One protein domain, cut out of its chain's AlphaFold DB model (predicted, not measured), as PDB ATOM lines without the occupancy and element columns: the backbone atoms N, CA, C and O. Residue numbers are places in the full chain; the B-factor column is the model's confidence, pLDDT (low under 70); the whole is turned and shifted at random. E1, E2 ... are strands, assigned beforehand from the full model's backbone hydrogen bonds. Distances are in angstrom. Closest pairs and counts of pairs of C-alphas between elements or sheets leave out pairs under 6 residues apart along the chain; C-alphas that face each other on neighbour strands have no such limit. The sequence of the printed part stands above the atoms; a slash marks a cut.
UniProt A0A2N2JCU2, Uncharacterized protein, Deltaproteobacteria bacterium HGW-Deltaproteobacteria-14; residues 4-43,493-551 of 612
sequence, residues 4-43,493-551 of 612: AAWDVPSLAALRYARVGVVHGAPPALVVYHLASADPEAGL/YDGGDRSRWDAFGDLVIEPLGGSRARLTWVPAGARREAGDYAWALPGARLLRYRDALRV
ATOM      1  N   ALA A   4     -91.478  43.810  46.644       85.81
ATOM      2  CA  ALA A   4     -90.325  43.894  45.755       85.81
ATOM      3  C   ALA A   4     -89.922  45.351  45.481       85.81
ATOM      4  O   ALA A   4     -88.755  45.610  45.211       85.81
ATOM      5  N   ALA A   5     -90.850  46.310  45.624       85.56
ATOM      6  CA  ALA A   5     -90.531  47.737  45.562       85.56
ATOM      7  C   ALA A   5     -89.502  48.156  46.632       85.56
ATOM      8  O   ALA A   5     -88.768  49.114  46.426       85.56
ATOM      9  N   TRP A   6     -89.399  47.402  47.730       86.75
ATOM     10  CA  TRP A   6     -88.579  47.704  48.907       86.75
ATOM     11  C   TRP A   6     -87.406  46.733  49.107       86.75
ATOM     12  O   TRP A   6     -86.939  46.564  50.228       86.75
ATOM     13  N   ASP A   7     -86.994  46.001  48.066       86.81
ATOM     14  CA  ASP A   7     -85.960  44.955  48.162       86.81
ATOM     15  C   ASP A   7     -86.258  43.888  49.235       86.81
ATOM     16  O   ASP A   7     -85.375  43.230  49.793       86.81
ATOM     17  N   VAL A   8     -87.547  43.675  49.513       89.19
ATOM     18  CA  VAL A   8     -88.030  42.605  50.380       89.19
ATOM     19  C   VAL A   8     -88.476  41.447  49.478       89.19
ATOM     20  O   VAL A   8     -89.582  41.476  48.931       89.19
ATOM     21  N   PRO A   9     -87.651  40.391  49.303       86.69
ATOM     22  CA  PRO A   9     -87.867  39.373  48.269       86.69
ATOM     23  C   PRO A   9     -89.092  38.493  48.532       86.69
ATOM     24  O   PRO A   9     -89.571  37.788  47.647       86.69
ATOM     25  N   SER A  10     -89.588  38.479  49.768       86.62
ATOM     26  CA  SER A  10     -90.820  37.791  50.131       86.62
ATOM     27  C   SER A  10     -91.358  38.320  51.451       86.62
ATOM     28  O   SER A  10     -90.613  38.834  52.287       86.62
ATOM     29  N   LEU A  11     -92.638  38.059  51.710       85.31
ATOM     30  CA  LEU A  11     -93.219  38.253  53.034       85.31
ATOM     31  C   LEU A  11     -92.426  37.508  54.124       85.31
ATOM     32  O   LEU A  11     -92.319  37.965  55.261       85.31
ATOM     33  N   ALA A  12     -91.806  36.378  53.769       83.31
ATOM     34  CA  ALA A  12     -90.986  35.625  54.698       83.31
ATOM     35  C   ALA A  12     -89.663  36.314  55.067       83.31
ATOM     36  O   ALA A  12     -89.093  36.006  56.118       83.31
ATOM     37  N   ALA A  13     -89.183  37.243  54.242       88.00
ATOM     38  CA  ALA A  13     -87.965  38.008  54.470       88.00
ATOM     39  C   ALA A  13     -88.209  39.296  55.267       88.00
ATOM     40  O   ALA A  13     -87.291  39.737  55.939       88.00
ATOM     41  N   LEU A  14     -89.431  39.840  55.281       88.75
ATOM     42  CA  LEU A  14     -89.761  41.068  56.013       88.75
ATOM     43  C   LEU A  14     -89.434  40.938  57.514       88.75
ATOM     44  O   LEU A  14     -89.917  40.017  58.182       88.75
ATOM     45  N   ARG A  15     -88.591  41.833  58.035       88.31
ATOM     46  CA  ARG A  15     -88.188  41.878  59.456       88.31
ATOM     47  C   ARG A  15     -88.374  43.241  60.100       88.31
ATOM     48  O   ARG A  15     -88.298  43.313  61.320       88.31
ATOM     49  N   TYR A  16     -88.592  44.287  59.315       90.19
ATOM     50  CA  TYR A  16     -88.664  45.649  59.813       90.19
ATOM     51  C   TYR A  16     -89.687  46.465  59.026       90.19
ATOM     52  O   TYR A  16     -89.785  46.318  57.804       90.19
ATOM     53  N   ALA A  17     -90.428  47.325  59.724       90.50
ATOM     54  CA  ALA A  17     -91.321  48.297  59.114       90.50
ATOM     55  C   ALA A  17     -91.373  49.603  59.919       90.50
ATOM     56  O   ALA A  17     -91.611  49.577  61.126       90.50
ATOM     57  N   ARG A  18     -91.245  50.742  59.234       91.12
ATOM     58  CA  ARG A  18     -91.600  52.073  59.747       91.12
ATOM     59  C   ARG A  18     -92.870  52.521  59.029       91.12
ATOM     60  O   ARG A  18     -92.888  52.623  57.802       91.12
ATOM     61  N   VAL A  19     -93.941  52.748  59.781       91.62
ATOM     62  CA  VAL A  19     -95.260  53.126  59.248       91.62
ATOM     63  C   VAL A  19     -95.828  54.310  60.023       91.62
ATOM     64  O   VAL A  19     -95.551  54.462  61.208       91.62
ATOM     65  N   GLY A  20     -96.632  55.142  59.371       92.56
ATOM     66  CA  GLY A  20     -97.391  56.218  60.001       92.56
ATOM     67  C   GLY A  20     -98.871  55.903  60.031       92.56
ATOM     68  O   GLY A  20     -99.424  55.422  59.044       92.56
ATOM     69  N   VAL A  21     -99.530  56.192  61.148       91.94
ATOM     70  CA  VAL A  21    -100.991  56.268  61.196       91.94
ATOM     71  C   VAL A  21    -101.399  57.719  61.282       91.94
ATOM     72  O   VAL A  21    -101.165  58.380  62.292       91.94
ATOM     73  N   VAL A  22    -102.036  58.179  60.216       93.12
ATOM     74  CA  VAL A  22    -102.630  59.504  60.103       93.12
ATOM     75  C   VAL A  22    -104.035  59.431  60.700       93.12
ATOM     76  O   VAL A  22    -104.906  58.737  60.169       93.12
ATOM     77  N   HIS A  23    -104.270  60.130  61.812       91.44
ATOM     78  CA  HIS A  23    -105.495  60.053  62.627       91.44
ATOM     79  C   HIS A  23    -106.653  60.886  62.055       91.44
ATOM     80  O   HIS A  23    -107.312  61.644  62.768       91.44
ATOM     81  N   GLY A  24    -106.891  60.757  60.750       87.69
ATOM     82  CA  GLY A  24    -108.057  61.312  60.064       87.69
ATOM     83  C   GLY A  24    -109.332  60.489  60.283       87.69
ATOM     84  O   GLY A  24    -109.361  59.519  61.042       87.69
ATOM     85  N   ALA A  25    -110.403  60.866  59.585       85.75
ATOM     86  CA  ALA A  25    -111.663  60.128  59.565       85.75
ATOM     87  C   ALA A  25    -112.026  59.739  58.114       85.75
ATOM     88  O   ALA A  25    -112.565  60.582  57.393       85.75
ATOM     89  N   PRO A  26    -111.761  58.489  57.674       87.69
ATOM     90  CA  PRO A  26    -111.122  57.392  58.419       87.69
ATOM     91  C   PRO A  26    -109.601  57.584  58.585       87.69
ATOM     92  O   PRO A  26    -109.002  58.367  57.845       87.69
ATOM     93  N   PRO A  27    -108.957  56.873  59.531       86.69
ATOM     94  CA  PRO A  27    -107.504  56.890  59.652       86.69
ATOM     95  C   PRO A  27    -106.845  56.231  58.434       86.69
ATOM     96  O   PRO A  27    -107.392  55.286  57.859       86.69
ATOM     97  N   ALA A  28    -105.654  56.703  58.071       89.88
ATOM     98  CA  ALA A  28    -104.877  56.181  56.950       89.88
ATOM     99  C   ALA A  28    -103.524  55.634  57.422       89.88
ATOM    100  O   ALA A  28    -102.910  56.184  58.335       89.88
ATOM    101  N   LEU A  29    -103.068  54.550  56.792       89.62
ATOM    102  CA  LEU A  29    -101.757  53.946  57.030       89.62
ATOM    103  C   LEU A  29    -100.799  54.352  55.905       89.62
ATOM    104  O   LEU A  29    -101.078  54.079  54.737       89.62
ATOM    105  N   VAL A  30     -99.668  54.946  56.270       90.12
ATOM    106  CA  VAL A  30     -98.573  55.334  55.372       90.12
ATOM    107  C   VAL A  30     -97.373  54.432  55.647       90.12
ATOM    108  O   VAL A  30     -97.087  54.110  56.800       90.12
ATOM    109  N   VAL A  31     -96.675  53.987  54.604       88.94
ATOM    110  CA  VAL A  31     -95.476  53.148  54.740       88.94
ATOM    111  C   VAL A  31     -94.255  53.981  54.410       88.94
ATOM    112  O   VAL A  31     -94.111  54.402  53.273       88.94
ATOM    113  N   TYR A  32     -93.376  54.169  55.393       87.44
ATOM    114  CA  TYR A  32     -92.145  54.940  55.228       87.44
ATOM    115  C   TYR A  32     -90.938  54.058  54.915       87.44
ATOM    116  O   TYR A  32     -90.030  54.480  54.207       87.44
ATOM    117  N   HIS A  33     -90.897  52.840  55.463       88.31
ATOM    118  CA  HIS A  33     -89.788  51.921  55.224       88.31
ATOM    119  C   HIS A  33     -90.190  50.469  55.463       88.31
ATOM    120  O   HIS A  33     -90.880  50.173  56.440       88.31
ATOM    121  N   LEU A  34     -89.702  49.559  54.620       89.25
ATOM    122  CA  LEU A  34     -89.772  48.110  54.810       89.25
ATOM    123  C   LEU A  34     -88.396  47.512  54.530       89.25
ATOM    124  O   LEU A  34     -87.767  47.888  53.549       89.25
ATOM    125  N   ALA A  35     -87.957  46.561  55.355       89.81
ATOM    126  CA  ALA A  35     -86.657  45.926  55.158       89.81
ATOM    127  C   ALA A  35     -86.613  44.461  55.614       89.81
ATOM    128  O   ALA A  35     -87.387  43.996  56.463       89.81
ATOM    129  N   SER A  36     -85.658  43.726  55.036       90.12
ATOM    130  CA  SER A  36     -85.378  42.322  55.376       90.12
ATOM    131  C   SER A  36     -84.518  42.156  56.638       90.12
ATOM    132  O   SER A  36     -84.342  41.043  57.133       90.12
ATOM    133  N   ALA A  37     -84.004  43.261  57.176       88.44
ATOM    134  CA  ALA A  37     -83.295  43.362  58.446       88.44
ATOM    135  C   ALA A  37     -83.632  44.711  59.095       88.44
ATOM    136  O   ALA A  37     -84.113  45.612  58.413       88.44
ATOM    137  N   ASP A  38     -83.409  44.840  60.402       85.25
ATOM    138  CA  ASP A  38     -83.508  46.135  61.077       85.25
ATOM    139  C   ASP A  38     -82.343  47.023  60.607       85.25
ATOM    140  O   ASP A  38     -81.192  46.651  60.851       85.25
ATOM    141  N   PRO A  39     -82.598  48.151  59.917       79.31
ATOM    142  CA  PRO A  39     -81.532  49.010  59.411       79.31
ATOM    143  C   PRO A  39     -80.747  49.673  60.555       79.31
ATOM    144  O   PRO A  39     -79.601  50.072  60.363       79.31
ATOM    145  N   GLU A  40     -81.315  49.738  61.765       75.00
ATOM    146  CA  GLU A  40     -80.620  50.247  62.950       75.00
ATOM    147  C   GLU A  40     -79.695  49.195  63.589       75.00
ATOM    148  O   GLU A  40     -78.775  49.532  64.345       75.00
ATOM    149  N   ALA A  41     -79.902  47.909  63.281       73.31
ATOM    150  CA  ALA A  41     -79.114  46.820  63.839       73.31
ATOM    151  C   ALA A  41     -77.710  46.794  63.220       73.31
ATOM    152  O   ALA A  41     -77.478  46.228  62.155       73.31
ATOM    153  N   GLY A  42     -76.751  47.385  63.933       65.19
ATOM    154  CA  GLY A  42     -75.354  47.463  63.503       65.19
ATOM    155  C   GLY A  42     -74.910  48.854  63.062       65.19
ATOM    156  O   GLY A  42     -73.792  48.983  62.559       65.19
ATOM    157  N   LEU A  43     -75.729  49.892  63.290       68.94
ATOM    158  CA  LEU A  43     -75.285  51.273  63.122       68.94
ATOM    159  C   LEU A  43     -73.991  51.513  63.893       68.94
ATOM    160  O   LEU A  43     -73.919  51.387  65.119       68.94
ATOM    161  N   TYR A 493     -91.723  48.803  63.832       88.00
ATOM    162  CA  TYR A 493     -91.925  47.392  64.066       88.00
ATOM    163  C   TYR A 493     -90.690  46.599  63.648       88.00
ATOM    164  O   TYR A 493     -90.113  46.858  62.592       88.00
ATOM    165  N   ASP A 494     -90.318  45.602  64.446       86.00
ATOM    166  CA  ASP A 494     -89.183  44.718  64.191       86.00
ATOM    167  C   ASP A 494     -89.513  43.233  64.434       86.00
ATOM    168  O   ASP A 494     -90.543  42.870  65.009       86.00
ATOM    169  N   GLY A 495     -88.619  42.349  63.986       74.38
ATOM    170  CA  GLY A 495     -88.645  40.920  64.292       74.38
ATOM    171  C   GLY A 495     -89.777  40.123  63.629       74.38
ATOM    172  O   GLY A 495     -90.638  40.650  62.937       74.38
ATOM    173  N   GLY A 496     -89.761  38.799  63.815       58.19
ATOM    174  CA  GLY A 496     -90.800  37.910  63.291       58.19
ATOM    175  C   GLY A 496     -90.759  36.516  63.912       58.19
ATOM    176  O   GLY A 496     -89.862  35.742  63.599       58.19
ATOM    177  N   ASP A 497     -91.706  36.252  64.816       53.09
ATOM    178  CA  ASP A 497     -92.624  35.095  64.873       53.09
ATOM    179  C   ASP A 497     -93.267  35.067  66.273       53.09
ATOM    180  O   ASP A 497     -92.818  34.379  67.192       53.09
ATOM    181  N   ARG A 498     -94.284  35.911  66.495       53.50
ATOM    182  CA  ARG A 498     -95.095  35.821  67.713       53.50
ATOM    183  C   ARG A 498     -96.322  34.967  67.419       53.50
ATOM    184  O   ARG A 498     -97.249  35.409  66.752       53.50
ATOM    185  N   SER A 499     -96.379  33.789  68.037       48.62
ATOM    186  CA  SER A 499     -97.598  32.972  68.128       48.62
ATOM    187  C   SER A 499     -98.676  33.590  69.038       48.62
ATOM    188  O   SER A 499     -99.781  33.055  69.138       48.62
ATOM    189  N   ARG A 500     -98.376  34.709  69.722       49.44
ATOM    190  CA  ARG A 500     -99.292  35.423  70.624       49.44
ATOM    191  C   ARG A 500     -99.119  36.938  70.529       49.44
ATOM    192  O   ARG A 500     -98.019  37.447  70.745       49.44
ATOM    193  N   TRP A 501    -100.227  37.612  70.241       52.34
ATOM    194  CA  TRP A 501    -100.411  39.061  70.217       52.34
ATOM    195  C   TRP A 501    -100.314  39.637  71.640       52.34
ATOM    196  O   TRP A 501    -101.085  39.216  72.501       52.34
ATOM    197  N   ASP A 502     -99.413  40.590  71.894       48.69
ATOM    198  CA  ASP A 502     -99.398  41.342  73.158       48.69
ATOM    199  C   ASP A 502     -99.865  42.779  72.910       48.69
ATOM    200  O   ASP A 502     -99.148  43.554  72.296       48.69
ATOM    201  N   ALA A 503    -101.048  43.098  73.436       48.69
ATOM    202  CA  ALA A 503    -101.563  44.372  73.965       48.69
ATOM    203  C   ALA A 503    -101.294  45.751  73.295       48.69
ATOM    204  O   ALA A 503    -101.932  46.712  73.721       48.69
ATOM    205  N   PHE A 504    -100.476  45.903  72.250       51.28
ATOM    206  CA  PHE A 504    -100.201  47.195  71.610       51.28
ATOM    207  C   PHE A 504    -100.190  47.089  70.081       51.28
ATOM    208  O   PHE A 504     -99.284  46.498  69.511       51.28
ATOM    209  N   GLY A 505    -101.171  47.723  69.425       60.97
ATOM    210  CA  GLY A 505    -101.022  48.293  68.079       60.97
ATOM    211  C   GLY A 505    -100.319  47.434  67.021       60.97
ATOM    212  O   GLY A 505     -99.347  47.918  66.455       60.97
ATOM    213  N   ASP A 506    -100.709  46.185  66.779       71.44
ATOM    214  CA  ASP A 506     -99.939  45.290  65.904       71.44
ATOM    215  C   ASP A 506    -100.052  45.652  64.411       71.44
ATOM    216  O   ASP A 506    -101.111  46.080  63.938       71.44
ATOM    217  N   LEU A 507     -98.978  45.406  63.651       82.81
ATOM    218  CA  LEU A 507     -98.970  45.500  62.190       82.81
ATOM    219  C   LEU A 507     -99.130  44.103  61.575       82.81
ATOM    220  O   LEU A 507     -98.250  43.246  61.697       82.81
ATOM    221  N   VAL A 508    -100.262  43.886  60.905       82.44
ATOM    222  CA  VAL A 508    -100.608  42.630  60.229       82.44
ATOM    223  C   VAL A 508    -100.260  42.732  58.760       82.44
ATOM    224  O   VAL A 508    -100.695  43.670  58.094       82.44
ATOM    225  N   ILE A 509     -99.511  41.760  58.246       86.19
ATOM    226  CA  ILE A 509     -99.153  41.697  56.831       86.19
ATOM    227  C   ILE A 509     -99.707  40.419  56.205       86.19
ATOM    228  O   ILE A 509     -99.243  39.318  56.506       86.19
ATOM    229  N   GLU A 510    -100.681  40.564  55.312       85.94
ATOM    230  CA  GLU A 510    -101.343  39.460  54.614       85.94
ATOM    231  C   GLU A 510    -100.798  39.310  53.184       85.94
ATOM    232  O   GLU A 510    -100.710  40.309  52.460       85.94
ATOM    233  N   PRO A 511    -100.466  38.091  52.725       87.00
ATOM    234  CA  PRO A 511    -100.081  37.874  51.336       87.00
ATOM    235  C   PRO A 511    -101.293  38.023  50.405       87.00
ATOM    236  O   PRO A 511    -102.359  37.470  50.658       87.00
ATOM    237  N   LEU A 512    -101.112  38.722  49.282       88.00
ATOM    238  CA  LEU A 512    -102.102  38.816  48.196       88.00
ATOM    239  C   LEU A 512    -101.679  38.022  46.942       88.00
ATOM    240  O   LEU A 512    -102.355  38.082  45.916       88.00
ATOM    241  N   GLY A 513    -100.564  37.286  47.025       82.81
ATOM    242  CA  GLY A 513     -99.945  36.548  45.920       82.81
ATOM    243  C   GLY A 513     -98.740  37.276  45.311       82.81
ATOM    244  O   GLY A 513     -98.706  38.504  45.228       82.81
ATOM    245  N   GLY A 514     -97.726  36.514  44.888       82.50
ATOM    246  CA  GLY A 514     -96.447  37.071  44.429       82.50
ATOM    247  C   GLY A 514     -95.742  37.868  45.532       82.50
ATOM    248  O   GLY A 514     -95.706  37.438  46.685       82.50
ATOM    249  N   SER A 515     -95.212  39.041  45.189       84.06
ATOM    250  CA  SER A 515     -94.628  40.010  46.126       84.06
ATOM    251  C   SER A 515     -95.663  40.954  46.754       84.06
ATOM    252  O   SER A 515     -95.312  41.811  47.565       84.06
ATOM    253  N   ARG A 516     -96.952  40.829  46.408       88.31
ATOM    254  CA  ARG A 516     -97.992  41.735  46.905       88.31
ATOM    255  C   ARG A 516     -98.445  41.364  48.308       88.31
ATOM    256  O   ARG A 516     -98.737  40.203  48.599       88.31
ATOM    257  N   ALA A 517     -98.600  42.386  49.142       88.75
ATOM    258  CA  ALA A 517     -99.106  42.251  50.499       88.75
ATOM    259  C   ALA A 517    -100.084  43.376  50.877       88.75
ATOM    260  O   ALA A 517    -100.002  44.502  50.363       88.75
ATOM    261  N   ARG A 518    -101.005  43.069  51.797       89.06
ATOM    262  CA  ARG A 518    -101.828  44.050  52.513       89.06
ATOM    263  C   ARG A 518    -101.230  44.278  53.894       89.06
ATOM    264  O   ARG A 518    -100.964  43.308  54.591       89.06
ATOM    265  N   LEU A 519    -101.043  45.541  54.272       88.31
ATOM    266  CA  LEU A 519    -100.673  45.926  55.631       88.31
ATOM    267  C   LEU A 519    -101.898  46.513  56.319       88.31
ATOM    268  O   LEU A 519    -102.546  47.402  55.768       88.31
ATOM    269  N   THR A 520    -102.176  46.023  57.520       86.31
ATOM    270  CA  THR A 520    -103.280  46.476  58.358       86.31
ATOM    271  C   THR A 520    -102.726  46.797  59.734       86.31
ATOM    272  O   THR A 520    -102.222  45.915  60.431       86.31
ATOM    273  N   TRP A 521    -102.818  48.062  60.133       85.19
ATOM    274  CA  TRP A 521    -102.565  48.454  61.513       85.19
ATOM    275  C   TRP A 521    -103.809  48.187  62.357       85.19
ATOM    276  O   TRP A 521    -104.915  48.579  61.977       85.19
ATOM    277  N   VAL A 522    -103.633  47.528  63.502       77.94
ATOM    278  CA  VAL A 522    -104.733  47.202  64.412       77.94
ATOM    279  C   VAL A 522    -104.548  47.952  65.732       77.94
ATOM    280  O   VAL A 522    -103.643  47.598  66.488       77.94
ATOM    281  N   PRO A 523    -105.403  48.940  66.065       74.94
ATOM    282  CA  PRO A 523    -105.275  49.718  67.294       74.94
ATOM    283  C   PRO A 523    -105.259  48.853  68.563       74.94
ATOM    284  O   PRO A 523    -105.931  47.819  68.654       74.94
ATOM    285  N   ALA A 524    -104.546  49.321  69.592       69.62
ATOM    286  CA  ALA A 524    -104.579  48.705  70.916       69.62
ATOM    287  C   ALA A 524    -106.013  48.717  71.486       69.62
ATOM    288  O   ALA A 524    -106.693  49.739  71.459       69.62
ATOM    289  N   GLY A 525    -106.481  47.576  72.001       64.62
ATOM    290  CA  GLY A 525    -107.810  47.457  72.617       64.62
ATOM    291  C   GLY A 525    -108.995  47.330  71.649       64.62
ATOM    292  O   GLY A 525    -110.130  47.233  72.117       64.62
ATOM    293  N   ALA A 526    -108.773  47.280  70.329       67.00
ATOM    294  CA  ALA A 526    -109.830  46.931  69.378       67.00
ATOM    295  C   ALA A 526    -110.442  45.560  69.744       67.00
ATOM    296  O   ALA A 526    -109.704  44.595  69.960       67.00
ATOM    297  N   ARG A 527    -111.782  45.467  69.848       53.25
ATOM    298  CA  ARG A 527    -112.485  44.181  70.031       53.25
ATOM    299  C   ARG A 527    -112.238  43.329  68.788       53.25
ATOM    300  O   ARG A 527    -112.513  43.788  67.688       53.25
ATOM    301  N   ARG A 528    -111.724  42.115  68.978       58.19
ATOM    302  CA  ARG A 528    -111.433  41.162  67.899       58.19
ATOM    303  C   ARG A 528    -112.358  39.958  68.064       58.19
ATOM    304  O   ARG A 528    -112.353  39.336  69.132       58.19
ATOM    305  N   GLU A 529    -113.195  39.665  67.072       50.31
ATOM    306  CA  GLU A 529    -114.070  38.488  67.099       50.31
ATOM    307  C   GLU A 529    -113.258  37.210  66.839       50.31
ATOM    308  O   GLU A 529    -112.161  37.259  66.288       50.31
ATOM    309  N   ALA A 530    -113.783  36.044  67.241       44.78
ATOM    310  CA  ALA A 530    -113.144  34.718  67.131       44.78
ATOM    311  C   ALA A 530    -112.582  34.369  65.726       44.78
ATOM    312  O   ALA A 530    -111.753  33.466  65.626       44.78
ATOM    313  N   GLY A 531    -112.999  35.079  64.668       50.56
ATOM    314  CA  GLY A 531    -112.522  34.934  63.286       50.56
ATOM    315  C   GLY A 531    -111.434  35.922  62.831       50.56
ATOM    316  O   GLY A 531    -110.865  35.711  61.766       50.56
ATOM    317  N   ASP A 532    -111.092  36.945  63.622       51.56
ATOM    318  CA  ASP A 532    -110.160  38.031  63.245       51.56
ATOM    319  C   ASP A 532    -108.685  37.732  63.580       51.56
ATOM    320  O   ASP A 532    -107.814  38.609  63.562       51.56
ATOM    321  N   TYR A 533    -108.375  36.499  63.974       53.66
ATOM    322  CA  TYR A 533    -107.053  36.145  64.472       53.66
ATOM    323  C   TYR A 533    -106.114  35.728  63.333       53.66
ATOM    324  O   TYR A 533    -106.470  34.925  62.482       53.66
ATOM    325  N   ALA A 534    -104.852  36.161  63.376       48.09
ATOM    326  CA  ALA A 534    -103.821  35.788  62.396       48.09
ATOM    327  C   ALA A 534    -103.494  34.281  62.365       48.09
ATOM    328  O   ALA A 534    -102.927  33.813  61.385       48.09
ATOM    329  N   TRP A 535    -103.889  33.488  63.373       49.34
ATOM    330  CA  TRP A 535    -103.827  32.021  63.262       49.34
ATOM    331  C   TRP A 535    -104.874  31.453  62.281       49.34
ATOM    332  O   TRP A 535    -104.746  30.306  61.862       49.34
ATOM    333  N   ALA A 536    -105.870  32.254  61.885       50.38
ATOM    334  CA  ALA A 536    -106.883  31.942  60.879       50.38
ATOM    335  C   ALA A 536    -106.545  32.479  59.470       50.38
ATOM    336  O   ALA A 536    -107.295  32.206  58.534       50.38
ATOM    337  N   LEU A 537    -105.420  33.190  59.289       62.84
ATOM    338  CA  LEU A 537    -104.951  33.702  57.993       62.84
ATOM    339  C   LEU A 537    -103.635  33.012  57.593       62.84
ATOM    340  O   LEU A 537    -102.550  33.489  57.943       62.84
ATOM    341  N   PRO A 538    -103.696  31.870  56.877       67.69
ATOM    342  CA  PRO A 538    -102.510  31.129  56.464       67.69
ATOM    343  C   PRO A 538    -101.501  32.019  55.728       67.69
ATOM    344  O   PRO A 538    -101.807  32.607  54.694       67.69
ATOM    345  N   GLY A 539    -100.276  32.099  56.254       75.25
ATOM    346  CA  GLY A 539     -99.175  32.839  55.632       75.25
ATOM    347  C   GLY A 539     -99.074  34.321  56.001       75.25
ATOM    348  O   GLY A 539     -98.156  34.976  55.510       75.25
ATOM    349  N   ALA A 540     -99.948  34.851  56.864       78.19
ATOM    350  CA  ALA A 540     -99.796  36.203  57.397       78.19
ATOM    351  C   ALA A 540     -98.552  36.334  58.300       78.19
ATOM    352  O   ALA A 540     -98.113  35.375  58.944       78.19
ATOM    353  N   ARG A 541     -97.981  37.539  58.360       78.81
ATOM    354  CA  ARG A 541     -96.882  37.905  59.264       78.81
ATOM    355  C   ARG A 541     -97.329  38.974  60.248       78.81
ATOM    356  O   ARG A 541     -98.116  39.853  59.907       78.81
ATOM    357  N   LEU A 542     -96.756  38.905  61.445       79.25
ATOM    358  CA  LEU A 542     -96.893  39.906  62.494       79.25
ATOM    359  C   LEU A 542     -95.507  40.438  62.830       79.25
ATOM    360  O   LEU A 542     -94.623  39.652  63.181       79.25
ATOM    361  N   LEU A 543     -95.333  41.753  62.720       81.06
ATOM    362  CA  LEU A 543     -94.137  42.427  63.219       81.06
ATOM    363  C   LEU A 543     -94.410  42.950  64.630       81.06
ATOM    364  O   LEU A 543     -95.519  43.392  64.940       81.06
ATOM    365  N   ARG A 544     -93.403  42.874  65.500       78.50
ATOM    366  CA  ARG A 544     -93.514  43.295  66.896       78.50
ATOM    367  C   ARG A 544     -93.384  44.809  66.973       78.50
ATOM    368  O   ARG A 544     -92.452  45.370  66.413       78.50
ATOM    369  N   TYR A 545     -94.285  45.452  67.709       83.06
ATOM    370  CA  TYR A 545     -94.157  46.865  68.054       83.06
ATOM    371  C   TYR A 545     -92.835  47.130  68.794       83.06
ATOM    372  O   TYR A 545     -92.553  46.472  69.801       83.06
ATOM    373  N   ARG A 546     -92.048  48.088  68.302       84.19
ATOM    374  CA  ARG A 546     -90.784  48.527  68.904       84.19
ATOM    375  C   ARG A 546     -90.958  49.869  69.605       84.19
ATOM    376  O   ARG A 546     -90.690  49.963  70.798       84.19
ATOM    377  N   ASP A 547     -91.422  50.877  68.872       85.12
ATOM    378  CA  ASP A 547     -91.545  52.246  69.375       85.12
ATOM    379  C   ASP A 547     -92.567  53.068  68.572       85.12
ATOM    380  O   ASP A 547     -92.978  52.668  67.478       85.12
ATOM    381  N   ALA A 548     -92.967  54.222  69.109       87.62
ATOM    382  CA  ALA A 548     -93.807  55.189  68.425       87.62
ATOM    383  C   ALA A 548     -93.476  56.637  68.788       87.62
ATOM    384  O   ALA A 548     -93.363  57.009  69.955       87.62
ATOM    385  N   LEU A 549     -93.483  57.491  67.769       87.62
ATOM    386  CA  LEU A 549     -93.398  58.934  67.893       87.62
ATOM    387  C   LEU A 549     -94.736  59.563  67.499       87.62
ATOM    388  O   LEU A 549     -95.185  59.458  66.358       87.62
ATOM    389  N   ARG A 550     -95.366  60.269  68.441       89.44
ATOM    390  CA  ARG A 550     -96.538  61.097  68.138       89.44
ATOM    391  C   ARG A 550     -96.098  62.427  67.532       89.44
ATOM    392  O   ARG A 550     -95.370  63.195  68.164       89.44
ATOM    393  N   VAL A 551     -96.622  62.728  66.354       90.06
ATOM    394  CA  VAL A 551     -96.419  63.966  65.608       90.06
ATOM    395  C   VAL A 551     -97.741  64.740  65.618       90.06
ATOM    396  O   VAL A 551     -98.640  64.449  64.831       90.06
TER     397      VAL A 551
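AT A GLANCE: This is residues 4 to 43 and 493 to 551 of the 612 residues of an uncharacterized protein of Deltaproteobacteria bacterium HGW-Deltaproteobacteria-14 (UniProt A0A2N2JCU2). Look for a small, loosely closed barrel: the strongly twisted antiparallel sheet E4, E3, E5 makes one side, the hairpin E1 and E2 the other; residues 493 to 494 bridge E5 and E1. Residues 527 to 532 stick out. The 99 printed residues, under half in named elements, hold strands E1 to E5 in chain order and no named helix: all strand, compact, radius of gyration of the C-alphas 13.5 A, spans 36 by 35 by 23 A.

IN THESE COORDINATES: Find C-alpha 506 at (-99.939, 45.290, 65.904): E3, residues 506 to 513, begins there and spans 21.8 A. E4 is residues 516 to 522, 19.5 A. E5, residues 541 to 551, 26.8 A, bends by 67 degrees at residue 546 and ends at (-96.419, 63.966, 65.608). E1 is residues 16 to 22, 19.7 A; E2, residues 28 to 35, 21.0 A.

HOW THE PARTS SIT: In the hairpin E3 and E4, find N 508 and O 520 2.9 A apart; between antiparallel E3 and E5, N 541 and O 509, 2.9 A; in the hairpin E1 and E2, N 20 and O 30, 2.8 A. The closest C-alphas of E2 and E4, Leu 29 and Trp 521, are 7.1 A apart.

THE WHOLE: Across the cut, C-alphas 43 and 493 are 17.1 A apart. The link E4 to E5 is long. Confidence is low at residues 42 to 43, 496 to 505 and 524 to 538.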